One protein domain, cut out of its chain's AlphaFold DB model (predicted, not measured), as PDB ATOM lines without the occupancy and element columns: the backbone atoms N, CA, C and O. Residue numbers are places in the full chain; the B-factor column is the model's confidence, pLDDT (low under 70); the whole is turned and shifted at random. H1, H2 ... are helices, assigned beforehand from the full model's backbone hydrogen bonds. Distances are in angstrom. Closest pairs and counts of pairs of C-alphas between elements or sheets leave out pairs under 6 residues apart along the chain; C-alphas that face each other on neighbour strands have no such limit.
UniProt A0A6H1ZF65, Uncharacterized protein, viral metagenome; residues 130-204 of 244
ATOM      1  N   ALA A 130    -137.035-157.849  81.457       84.62
ATOM      2  CA  ALA A 130    -137.081-157.702  80.012       84.62
ATOM      3  C   ALA A 130    -138.434-157.147  79.542       84.62
ATOM      4  O   ALA A 130    -138.442-156.213  78.744       84.62
ATOM      5  N   LEU A 131    -139.548-157.659  80.077       85.00
ATOM      6  CA  LEU A 131    -140.898-157.145  79.826       85.00
ATOM      7  C   LEU A 131    -141.000-155.662  80.192       85.00
ATOM      8  O   LEU A 131    -141.436-154.869  79.366       85.00
ATOM      9  N   GLN A 132    -140.495-155.280  81.368       85.69
ATOM     10  CA  GLN A 132    -140.474-153.885  81.801       85.69
ATOM     11  C   GLN A 132    -139.664-152.990  80.843       85.69
ATOM     12  O   GLN A 132    -140.148-151.944  80.422       85.69
ATOM     13  N   LEU A 133    -138.455-153.407  80.443       85.69
ATOM     14  CA  LEU A 133    -137.619-152.646  79.502       85.69
ATOM     15  C   LEU A 133    -138.270-152.490  78.121       85.69
ATOM     16  O   LEU A 133    -138.130-151.449  77.474       85.69
ATOM     17  N   ALA A 134    -138.949-153.535  77.651       83.88
ATOM     18  CA  ALA A 134    -139.671-153.505  76.389       83.88
ATOM     19  C   ALA A 134    -140.862-152.540  76.459       83.88
ATOM     20  O   ALA A 134    -140.987-151.684  75.583       83.88
ATOM     21  N   GLU A 135    -141.655-152.608  77.530       84.75
ATOM     22  CA  GLU A 135    -142.796-151.720  77.769       84.75
ATOM     23  C   GLU A 135    -142.364-150.247  77.856       84.75
ATOM     24  O   GLU A 135    -142.915-149.405  77.145       84.75
ATOM     25  N   GLU A 136    -141.306-149.946  78.619       85.00
ATOM     26  CA  GLU A 136    -140.716-148.599  78.730       85.00
ATOM     27  C   GLU A 136    -140.253-148.038  77.372       85.00
ATOM     28  O   GLU A 136    -140.242-146.826  77.162       85.00
ATOM     29  N   SER A 137    -139.921-148.917  76.424       78.81
ATOM     30  CA  SER A 137    -139.453-148.560  75.078       78.81
ATOM     31  C   SER A 137    -140.547-148.644  74.004       78.81
ATOM     32  O   SER A 137    -140.277-148.446  72.811       78.81
ATOM     33  N   GLY A 138    -141.784-148.969  74.397       79.62
ATOM     34  CA  GLY A 138    -142.920-149.179  73.497       79.62
ATOM     35  C   GLY A 138    -142.755-150.372  72.549       79.62
ATOM     36  O   GLY A 138    -143.310-150.364  71.445       79.62
ATOM     37  N   LEU A 139    -141.932-151.352  72.925       80.69
ATOM     38  CA  LEU A 139    -141.769-152.625  72.232       80.69
ATOM     39  C   LEU A 139    -142.689-153.667  72.863       80.69
ATOM     40  O   LEU A 139    -142.706-153.842  74.076       80.69
ATOM     41  N   ASP A 140    -143.410-154.394  72.020       80.44
ATOM     42  CA  ASP A 140    -144.243-155.521  72.430       80.44
ATOM     43  C   ASP A 140    -143.516-156.848  72.173       80.44
ATOM     44  O   ASP A 140    -142.996-157.069  71.075       80.44
ATOM     45  N   PHE A 141    -143.475-157.735  73.164       74.44
ATOM     46  CA  PHE A 141    -142.799-159.030  73.060       74.44
ATOM     47  C   PHE A 141    -143.463-159.984  72.068       74.44
ATOM     48  O   PHE A 141    -142.760-160.781  71.446       74.44
ATOM     49  N   ASP A 142    -144.781-159.877  71.896       71.38
ATOM     50  CA  ASP A 142    -145.546-160.783  71.035       71.38
ATOM     51  C   ASP A 142    -145.632-160.284  69.583       71.38
ATOM     52  O   ASP A 142    -145.870-161.069  68.661       71.38
ATOM     53  N   GLY A 143    -145.401-158.987  69.356       68.62
ATOM     54  CA  GLY A 143    -145.599-158.337  68.054       68.62
ATOM     55  C   GLY A 143    -144.356-157.713  67.417       68.62
ATOM     56  O   GLY A 143    -144.378-157.425  66.219       68.62
ATOM     57  N   SER A 144    -143.276-157.490  68.173       79.81
ATOM     58  CA  SER A 144    -142.123-156.729  67.672       79.81
ATOM     59  C   SER A 144    -141.072-157.642  67.033       79.81
ATOM     60  O   SER A 144    -140.505-158.501  67.720       79.81
ATOM     61  N   PRO A 145    -140.731-157.459  65.742       79.75
ATOM     62  CA  PRO A 145    -139.663-158.227  65.101       79.75
ATOM     63  C   PRO A 145    -138.301-158.033  65.788       79.75
ATOM     64  O   PRO A 145    -137.468-158.939  65.766       79.75
ATOM     65  N   GLU A 146    -138.093-156.894  66.450       80.25
ATOM     66  CA  GLU A 146    -136.886-156.559  67.207       80.25
ATOM     67  C   GLU A 146    -136.694-157.466  68.436       80.25
ATOM     68  O   GLU A 146    -135.563-157.788  68.799       80.25
ATOM     69  N   LEU A 147    -137.785-157.944  69.047       85.56
ATOM     70  CA  LEU A 147    -137.753-158.817  70.228       85.56
ATOM     71  C   LEU A 147    -137.921-160.306  69.904       85.56
ATOM     72  O   LEU A 147    -137.734-161.149  70.783       85.56
ATOM     73  N   ALA A 148    -138.155-160.671  68.640       83.25
ATOM     74  CA  ALA A 148    -138.351-162.061  68.216       83.25
ATOM     75  C   ALA A 148    -137.152-162.983  68.528       83.25
ATOM     76  O   ALA A 148    -137.294-164.202  68.682       83.25
ATOM     77  N   HIS A 149    -135.940-162.427  68.596       84.44
ATOM     78  CA  HIS A 149    -134.754-163.167  69.031       84.44
ATOM     79  C   HIS A 149    -134.737-163.374  70.554       84.44
ATOM     80  O   HIS A 149    -134.511-164.494  71.011       84.44
ATOM     81  N   ALA A 150    -135.043-162.329  71.329       85.75
ATOM     82  CA  ALA A 150    -135.130-162.404  72.787       85.75
ATOM     83  C   ALA A 150    -136.225-163.383  73.238       85.75
ATOM     84  O   ALA A 150    -135.971-164.243  74.081       85.75
ATOM     85  N   TYR A 151    -137.400-163.340  72.604       84.69
ATOM     86  CA  TYR A 151    -138.505-164.263  72.867       84.69
ATOM     87  C   TYR A 151    -138.105-165.729  72.662       84.69
ATOM     88  O   TYR A 151    -138.350-166.577  73.518       84.69
ATOM     89  N   ARG A 152    -137.404-166.044  71.561       86.56
ATOM     90  CA  ARG A 152    -136.897-167.406  71.312       86.56
ATOM     91  C   ARG A 152    -135.919-167.874  72.387       86.56
ATOM     92  O   ARG A 152    -135.951-169.045  72.755       86.56
ATOM     93  N   LEU A 153    -135.070-166.986  72.899       86.06
ATOM     94  CA  LEU A 153    -134.140-167.311  73.982       86.06
ATOM     95  C   LEU A 153    -134.873-167.555  75.305       86.06
ATOM     96  O   LEU A 153    -134.555-168.518  76.006       86.06
ATOM     97  N   PHE A 154    -135.900-166.760  75.611       85.06
ATOM     98  CA  PHE A 154    -136.758-166.987  76.774       85.06
ATOM     99  C   PHE A 154    -137.536-168.303  76.681       85.06
ATOM    100  O   PHE A 154    -137.538-169.071  77.641       85.06
ATOM    101  N   ALA A 155    -138.086-168.631  75.508       83.38
ATOM    102  CA  ALA A 155    -138.763-169.905  75.259       83.38
ATOM    103  C   ALA A 155    -137.828-171.125  75.399       83.38
ATOM    104  O   ALA A 155    -138.267-172.212  75.768       83.38
ATOM    105  N   GLN A 156    -136.527-170.954  75.142       84.88
ATOM    106  CA  GLN A 156    -135.498-171.984  75.340       84.88
ATOM    107  C   GLN A 156    -134.976-172.065  76.787       84.88
ATOM    108  O   GLN A 156    -134.076-172.858  77.066       84.88
ATOM    109  N   GLY A 157    -135.492-171.243  77.706       78.06
ATOM    110  CA  GLY A 157    -135.028-171.177  79.094       78.06
ATOM    111  C   GLY A 157    -133.676-170.476  79.272       78.06
ATOM    112  O   GLY A 157    -133.055-170.573  80.329       78.06
ATOM    113  N   LYS A 158    -133.193-169.763  78.248       85.06
ATOM    114  CA  LYS A 158    -131.939-168.997  78.278       85.06
ATOM    115  C   LYS A 158    -132.189-167.562  78.736       85.06
ATOM    116  O   LYS A 158    -131.949-166.604  78.002       85.06
ATOM    117  N   TYR A 159    -132.671-167.404  79.966       83.62
ATOM    118  CA  TYR A 159    -133.179-166.125  80.473       83.62
ATOM    119  C   TYR A 159    -132.130-164.997  80.504       83.62
ATOM    120  O   TYR A 159    -132.438-163.852  80.185       83.62
ATOM    121  N   GLY A 160    -130.867-165.317  80.806       80.81
ATOM    122  CA  GLY A 160    -129.779-164.333  80.792       80.81
ATOM    123  C   GLY A 160    -129.450-163.797  79.392       80.81
ATOM    124  O   GLY A 160    -129.270-162.594  79.230       80.81
ATOM    125  N   GLU A 161    -129.400-164.674  78.385       84.19
ATOM    126  CA  GLU A 161    -129.178-164.282  76.983       84.19
ATOM    127  C   GLU A 161    -130.395-163.531  76.427       84.19
ATOM    128  O   GLU A 161    -130.234-162.548  75.706       84.19
ATOM    129  N   GLY A 162    -131.607-163.954  76.809       86.44
ATOM    130  CA  GLY A 162    -132.853-163.281  76.445       86.44
ATOM    131  C   GLY A 162    -132.888-161.829  76.919       86.44
ATOM    132  O   GLY A 162    -133.135-160.937  76.114       86.44
ATOM    133  N   LEU A 163    -132.536-161.569  78.184       87.75
ATOM    134  CA  LEU A 163    -132.501-160.209  78.733       87.75
ATOM    135  C   LEU A 163    -131.469-159.316  78.027       87.75
ATOM    136  O   LEU A 163    -131.744-158.143  77.778       87.75
ATOM    137  N   ILE A 164    -130.293-159.854  77.684       86.50
ATOM    138  CA  ILE A 164    -129.276-159.109  76.924       86.50
ATOM    139  C   ILE A 164    -129.813-158.757  75.535       86.50
ATOM    140  O   ILE A 164    -129.692-157.613  75.103       86.50
ATOM    141  N   ALA A 165    -130.450-159.708  74.849       86.12
ATOM    142  CA  ALA A 165    -131.049-159.461  73.543       86.12
ATOM    143  C   ALA A 165    -132.151-158.386  73.605       86.12
ATOM    144  O   ALA A 165    -132.216-157.537  72.720       86.12
ATOM    145  N   THR A 166    -132.964-158.368  74.667       87.19
ATOM    146  CA  THR A 166    -133.952-157.303  74.902       87.19
ATOM    147  C   THR A 166    -133.291-155.943  75.104       87.19
ATOM    148  O   THR A 166    -133.720-154.971  74.493       87.19
ATOM    149  N   GLN A 167    -132.222-155.860  75.901       87.94
ATOM    150  CA  GLN A 167    -131.487-154.606  76.116       87.94
ATOM    151  C   GLN A 167    -130.875-154.058  74.824       87.94
ATOM    152  O   GLN A 167    -130.906-152.851  74.599       87.94
ATOM    153  N   VAL A 168    -130.344-154.934  73.967       87.00
ATOM    154  CA  VAL A 168    -129.813-154.544  72.653       87.00
ATOM    155  C   VAL A 168    -130.934-154.011  71.759       87.00
ATOM    156  O   VAL A 168    -130.806-152.914  71.226       87.00
ATOM    157  N   ALA A 169    -132.056-154.729  71.657       84.50
ATOM    158  CA  ALA A 169    -133.201-154.305  70.850       84.50
ATOM    159  C   ALA A 169    -133.784-152.956  71.310       84.50
ATOM    160  O   ALA A 169    -134.098-152.095  70.489       84.50
ATOM    161  N   VAL A 170    -133.878-152.752  72.625       86.38
ATOM    162  CA  VAL A 170    -134.273-151.475  73.231       86.38
ATOM    163  C   VAL A 170    -133.270-150.372  72.885       86.38
ATOM    164  O   VAL A 170    -133.672-149.315  72.405       86.38
ATOM    165  N   GLY A 171    -131.970-150.622  73.060       82.12
ATOM    166  CA  GLY A 171    -130.920-149.639  72.781       82.12
ATOM    167  C   GLY A 171    -130.806-149.249  71.303       82.12
ATOM    168  O   GLY A 171    -130.466-148.111  70.987       82.12
ATOM    169  N   ASP A 172    -131.103-150.161  70.380       79.75
ATOM    170  CA  ASP A 172    -131.154-149.850  68.949       79.75
ATOM    171  C   ASP A 172    -132.414-149.042  68.595       79.75
ATOM    172  O   ASP A 172    -132.380-148.149  67.740       79.75
ATOM    173  N   ARG A 173    -133.527-149.284  69.299       74.12
ATOM    174  CA  ARG A 173    -134.752-148.497  69.139       74.12
ATOM    175  C   ARG A 173    -134.603-147.074  69.676       74.12
ATOM    176  O   ARG A 173    -135.010-146.143  68.990       74.12
ATOM    177  N   THR A 174    -133.984-146.870  70.838       70.88
ATOM    178  CA  THR A 174    -133.766-145.510  71.365       70.88
ATOM    179  C   THR A 174    -132.879-144.685  70.435       70.88
ATOM    180  O   THR A 174    -133.256-143.576  70.068       70.88
ATOM    181  N   LYS A 175    -131.784-145.260  69.922       69.56
ATOM    182  CA  LYS A 175    -130.913-144.593  68.937       69.56
ATOM    183  C   LYS A 175    -131.642-144.222  67.647       69.56
ATOM    184  O   LYS A 175    -131.400-143.165  67.074       69.56
ATOM    185  N   THR A 176    -132.516-145.096  67.151       61.91
ATOM    186  CA  THR A 176    -133.274-144.820  65.921       61.91
ATOM    187  C   THR A 176    -134.389-143.795  66.130       61.91
ATOM    188  O   THR A 176    -134.729-143.082  65.184       61.91
ATOM    189  N   VAL A 177    -134.945-143.687  67.341       60.28
ATOM    190  CA  VAL A 177    -135.882-142.615  67.714       60.28
ATOM    191  C   VAL A 177    -135.150-141.277  67.820       60.28
ATOM    192  O   VAL A 177    -135.581-140.330  67.168       60.28
ATOM    193  N   GLU A 178    -134.007-141.220  68.506       58.47
ATOM    194  CA  GLU A 178    -133.171-140.010  68.620       58.47
ATOM    195  C   GLU A 178    -132.738-139.487  67.240       58.47
ATOM    196  O   GLU A 178    -132.937-138.317  66.921       58.47
ATOM    197  N   GLN A 179    -132.265-140.367  66.350       58.66
ATOM    198  CA  GLN A 179    -131.912-139.983  64.976       58.66
ATOM    199  C   GLN A 179    -133.110-139.471  64.166       58.66
ATOM    200  O   GLN A 179    -132.962-138.599  63.307       58.66
ATOM    201  N   LYS A 180    -134.311-140.012  64.408       58.50
ATOM    202  CA  LYS A 180    -135.530-139.537  63.745       58.50
ATOM    203  C   LYS A 180    -135.986-138.188  64.295       58.50
ATOM    204  O   LYS A 180    -136.482-137.387  63.506       58.50
ATOM    205  N   GLU A 181    -135.817-137.923  65.584       54.94
ATOM    206  CA  GLU A 181    -136.127-136.621  66.183       54.94
ATOM    207  C   GLU A 181    -135.155-135.536  65.699       54.94
ATOM    208  O   GLU A 181    -135.617-134.518  65.184       54.94
ATOM    209  N   GLU A 182    -133.845-135.804  65.674       54.22
ATOM    210  CA  GLU A 182    -132.846-134.888  65.094       54.22
ATOM    211  C   GLU A 182    -133.096-134.609  63.600       54.22
ATOM    212  O   GLU A 182    -132.839-133.511  63.100       54.22
ATOM    213  N   SER A 183    -133.627-135.590  62.859       51.25
ATOM    214  CA  SER A 183    -133.962-135.412  61.440       51.25
ATOM    215  C   SER A 183    -135.239-134.599  61.197       51.25
ATOM    216  O   SER A 183    -135.392-134.039  60.115       51.25
ATOM    217  N   LYS A 184    -136.147-134.513  62.181       52.72
ATOM    218  CA  LYS A 184    -137.388-133.724  62.086       52.72
ATOM    219  C   LYS A 184    -137.193-132.258  62.473       52.72
ATOM    220  O   LYS A 184    -138.001-131.430  62.069       52.72
ATOM    221  N   GLU A 185    -136.143-131.937  63.225       47.94
ATOM    222  CA  GLU A 185    -135.831-130.559  63.631       47.94
ATOM    223  C   GLU A 185    -135.095-129.760  62.538       47.94
ATOM    224  O   GLU A 185    -135.037-128.532  62.581       47.94
ATOM    225  N   LYS A 186    -134.601-130.425  61.486       49.06
ATOM    226  CA  LYS A 186    -134.077-129.747  60.295       49.06
ATOM    227  C   LYS A 186    -135.205-129.455  59.311       49.06
ATOM    228  O   LYS A 186    -135.474-130.236  58.404       49.06
ATOM    229  N   VAL A 187    -135.855-128.308  59.491       47.16
ATOM    230  CA  VAL A 187    -136.632-127.675  58.419       47.16
ATOM    231  C   VAL A 187    -135.624-127.112  57.421       47.16
ATOM    232  O   VAL A 187    -135.064-126.042  57.644       47.16
ATOM    233  N   TYR A 188    -135.341-127.867  56.362       53.59
ATOM    234  CA  TYR A 188    -134.552-127.369  55.239       53.59
ATOM    235  C   TYR A 188    -135.383-126.329  54.482       53.59
ATOM    236  O   TYR A 188    -136.588-126.500  54.287       53.59
ATOM    237  N   THR A 189    -134.764-125.223  54.087       56.34
ATOM    238  CA  THR A 189    -135.393-124.275  53.158       56.34
ATOM    239  C   THR A 189    -135.441-124.894  51.752       56.34
ATOM    240  O   THR A 189    -134.635-125.769  51.440       56.34
ATOM    241  N   GLU A 190    -136.365-124.455  50.883       56.19
ATOM    242  CA  GLU A 190    -136.521-125.005  49.514       56.19
ATOM    243  C   GLU A 190    -135.194-125.032  48.718       56.19
ATOM    244  O   GLU A 190    -134.960-125.937  47.919       56.19
ATOM    245  N   GLU A 191    -134.283-124.088  48.981       57.06
ATOM    246  CA  GLU A 191    -132.952-124.036  48.358       57.06
ATOM    247  C   GLU A 191    -132.012-125.160  48.834       57.06
ATOM    248  O   GLU A 191    -131.257-125.719  48.034       57.06
ATOM    249  N   GLU A 192    -132.067-125.542  50.114       58.56
ATOM    250  CA  GLU A 192    -131.240-126.622  50.665       58.56
ATOM    251  C   GLU A 192    -131.742-128.000  50.209       58.56
ATOM    252  O   GLU A 192    -130.938-128.901  49.947       58.56
ATOM    253  N   GLU A 193    -133.057-128.162  50.030       58.19
ATOM    254  CA  GLU A 193    -133.643-129.376  49.453       58.19
ATOM    255  C   GLU A 193    -133.242-129.566  47.982       58.19
ATOM    256  O   GLU A 193    -132.883-130.681  47.580       58.19
ATOM    257  N   GLU A 194    -133.218-128.490  47.185       62.72
ATOM    258  CA  GLU A 194    -132.744-128.543  45.798       62.72
ATOM    259  C   GLU A 194    -131.254-128.890  45.702       62.72
ATOM    260  O   GLU A 194    -130.866-129.682  44.837       62.72
ATOM    261  N   GLU A 195    -130.402-128.355  46.581       63.31
ATOM    262  CA  GLU A 195    -128.966-128.657  46.562       63.31
ATOM    263  C   GLU A 195    -128.672-130.097  47.022       63.31
ATOM    264  O   GLU A 195    -127.810-130.780  46.452       63.31
ATOM    265  N   ILE A 196    -129.433-130.611  47.995       65.06
ATOM    266  CA  ILE A 196    -129.367-132.018  48.415       65.06
ATOM    267  C   ILE A 196    -129.835-132.931  47.276       65.06
ATOM    268  O   ILE A 196    -129.149-133.910  46.963       65.06
ATOM    269  N   ALA A 197    -130.941-132.601  46.603       64.75
ATOM    270  CA  ALA A 197    -131.422-133.348  45.444       64.75
ATOM    271  C   ALA A 197    -130.394-133.345  44.301       64.75
ATOM    272  O   ALA A 197    -130.130-134.395  43.709       64.75
ATOM    273  N   ARG A 198    -129.739-132.204  44.044       66.88
ATOM    274  CA  ARG A 198    -128.687-132.062  43.025       66.88
ATOM    275  C   ARG A 198    -127.442-132.886  43.378       66.88
ATOM    276  O   ARG A 198    -126.972-133.647  42.536       66.88
ATOM    277  N   ARG A 199    -126.982-132.874  44.639       65.44
ATOM    278  CA  ARG A 199    -125.875-133.738  45.111       65.44
ATOM    279  C   ARG A 199    -126.205-135.224  45.057       65.44
ATOM    280  O   ARG A 199    -125.316-136.033  44.795       65.44
ATOM    281  N   VAL A 200    -127.443-135.611  45.365       64.88
ATOM    282  CA  VAL A 200    -127.889-137.013  45.289       64.88
ATOM    283  C   VAL A 200    -127.977-137.464  43.830       64.88
ATOM    284  O   VAL A 200    -127.578-138.588  43.520       64.88
ATOM    285  N   TRP A 201    -128.433-136.589  42.932       61.84
ATOM    286  CA  TRP A 201    -128.481-136.831  41.490       61.84
ATOM    287  C   TRP A 201    -127.078-136.950  40.873       61.84
ATOM    288  O   TRP A 201    -126.813-137.888  40.123       61.84
ATOM    289  N   GLU A 202    -126.140-136.092  41.273       62.38
ATOM    290  CA  GLU A 202    -124.736-136.172  40.853       62.38
ATOM    291  C   GLU A 202    -124.032-137.425  41.400       62.38
ATOM    292  O   GLU A 202    -123.341-138.115  40.648       62.38
ATOM    293  N   ARG A 203    -124.269-137.801  42.671       59.28
ATOM    294  CA  ARG A 203    -123.726-139.045  43.257       59.28
ATOM    295  C   ARG A 203    -124.272-140.313  42.603       59.28
ATOM    296  O   ARG A 203    -123.568-141.319  42.577       59.28
ATOM    297  N   LYS A 204    -125.505-140.287  42.090       54.09
ATOM    298  CA  LYS A 204    -126.127-141.427  41.394       54.09
ATOM    299  C   LYS A 204    -125.796-141.508  39.899       54.09
ATOM    300  O   LYS A 204    -126.342-142.370  39.217       54.09
TER     301      LYS A 204
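What this domain is: This is residues 130 to 204 of the 244 residues of an uncharacterized protein of viral metagenome (UniProt A0A6H1ZF65). One long helix, H3, is the spine of an extended model: the short helices H1 and H2 pack on its beginning, at residues 159 to 170, and its other end runs out free as an arm. Beyond that arm H4 turns off at a corner and sticks out without touching any helix. The printed part has 75 residues with four named helices, in the order H1, H2, H3, H4, and no named strand; the class is all helix. The whole is extended, with a radius of gyration of the C-alphas of 18.7 A and spans of 56 by 26 by 18 A; H3, 37.5 A from first to last C-alpha, runs along the longest span, and H4 stands across it at one end.

Where its parts are: H1 is residues 130 to 136, beginning at C-alpha 130 at (-137.081, -157.702, 80.012). H2 is residues 148 to 155, 10.5 A from first to last C-alpha. H3, the longest helix, is residues 159 to 184 and measures 37.5 A, from C-alpha 159 at (-133.179, -166.125, 80.473) to C-alpha 184 at (-137.388, -133.724, 62.086). H4 is residues 190 to 203, 20.0 A long, and ends at C-alpha 203 at (-123.726, -139.045, 43.257).

How they stand to each other: H1 touches H3 through residues 162 to 170 of H3 alone; the closest C-alphas are those of Ala 130 and Leu 163, 5.4 A apart. The two run the same way at a shallow tilt of 18 degrees. H2 touches H3 through residues 159 to 166 of H3 alone, with the C-alphas of Ala 150 and Gly 162 closest at 4.4 A. They form a helical hairpin, running opposite ways at a shallow tilt of 21 degrees. H1 and H2 are apart. H4 is apart from H1, H2 and H3. In H1, H2, H3 and H4 every O i to N i+4 pair is within hydrogen-bond range.

The domain as a whole: The two C-alphas farthest apart are those of Gly 157 and Glu 191, at 56.3 A. The printed part, residues 130 to 204, has no cut. The link from H1 to H2, 11 residues, is long; those from H2 to H3 and from H3 to H4 are tight. Three stretches stand free: residues 175 to 187, of which 175 to 184 belong to H3; residues 189 to 195, of which 190 to 195 belong to H4; and residues 197 to 204, of which 197 to 203 belong to H4. The mean pLDDT of the printed part is 73.0, and it is under 70 at residue 143 and at residues 175 to 204.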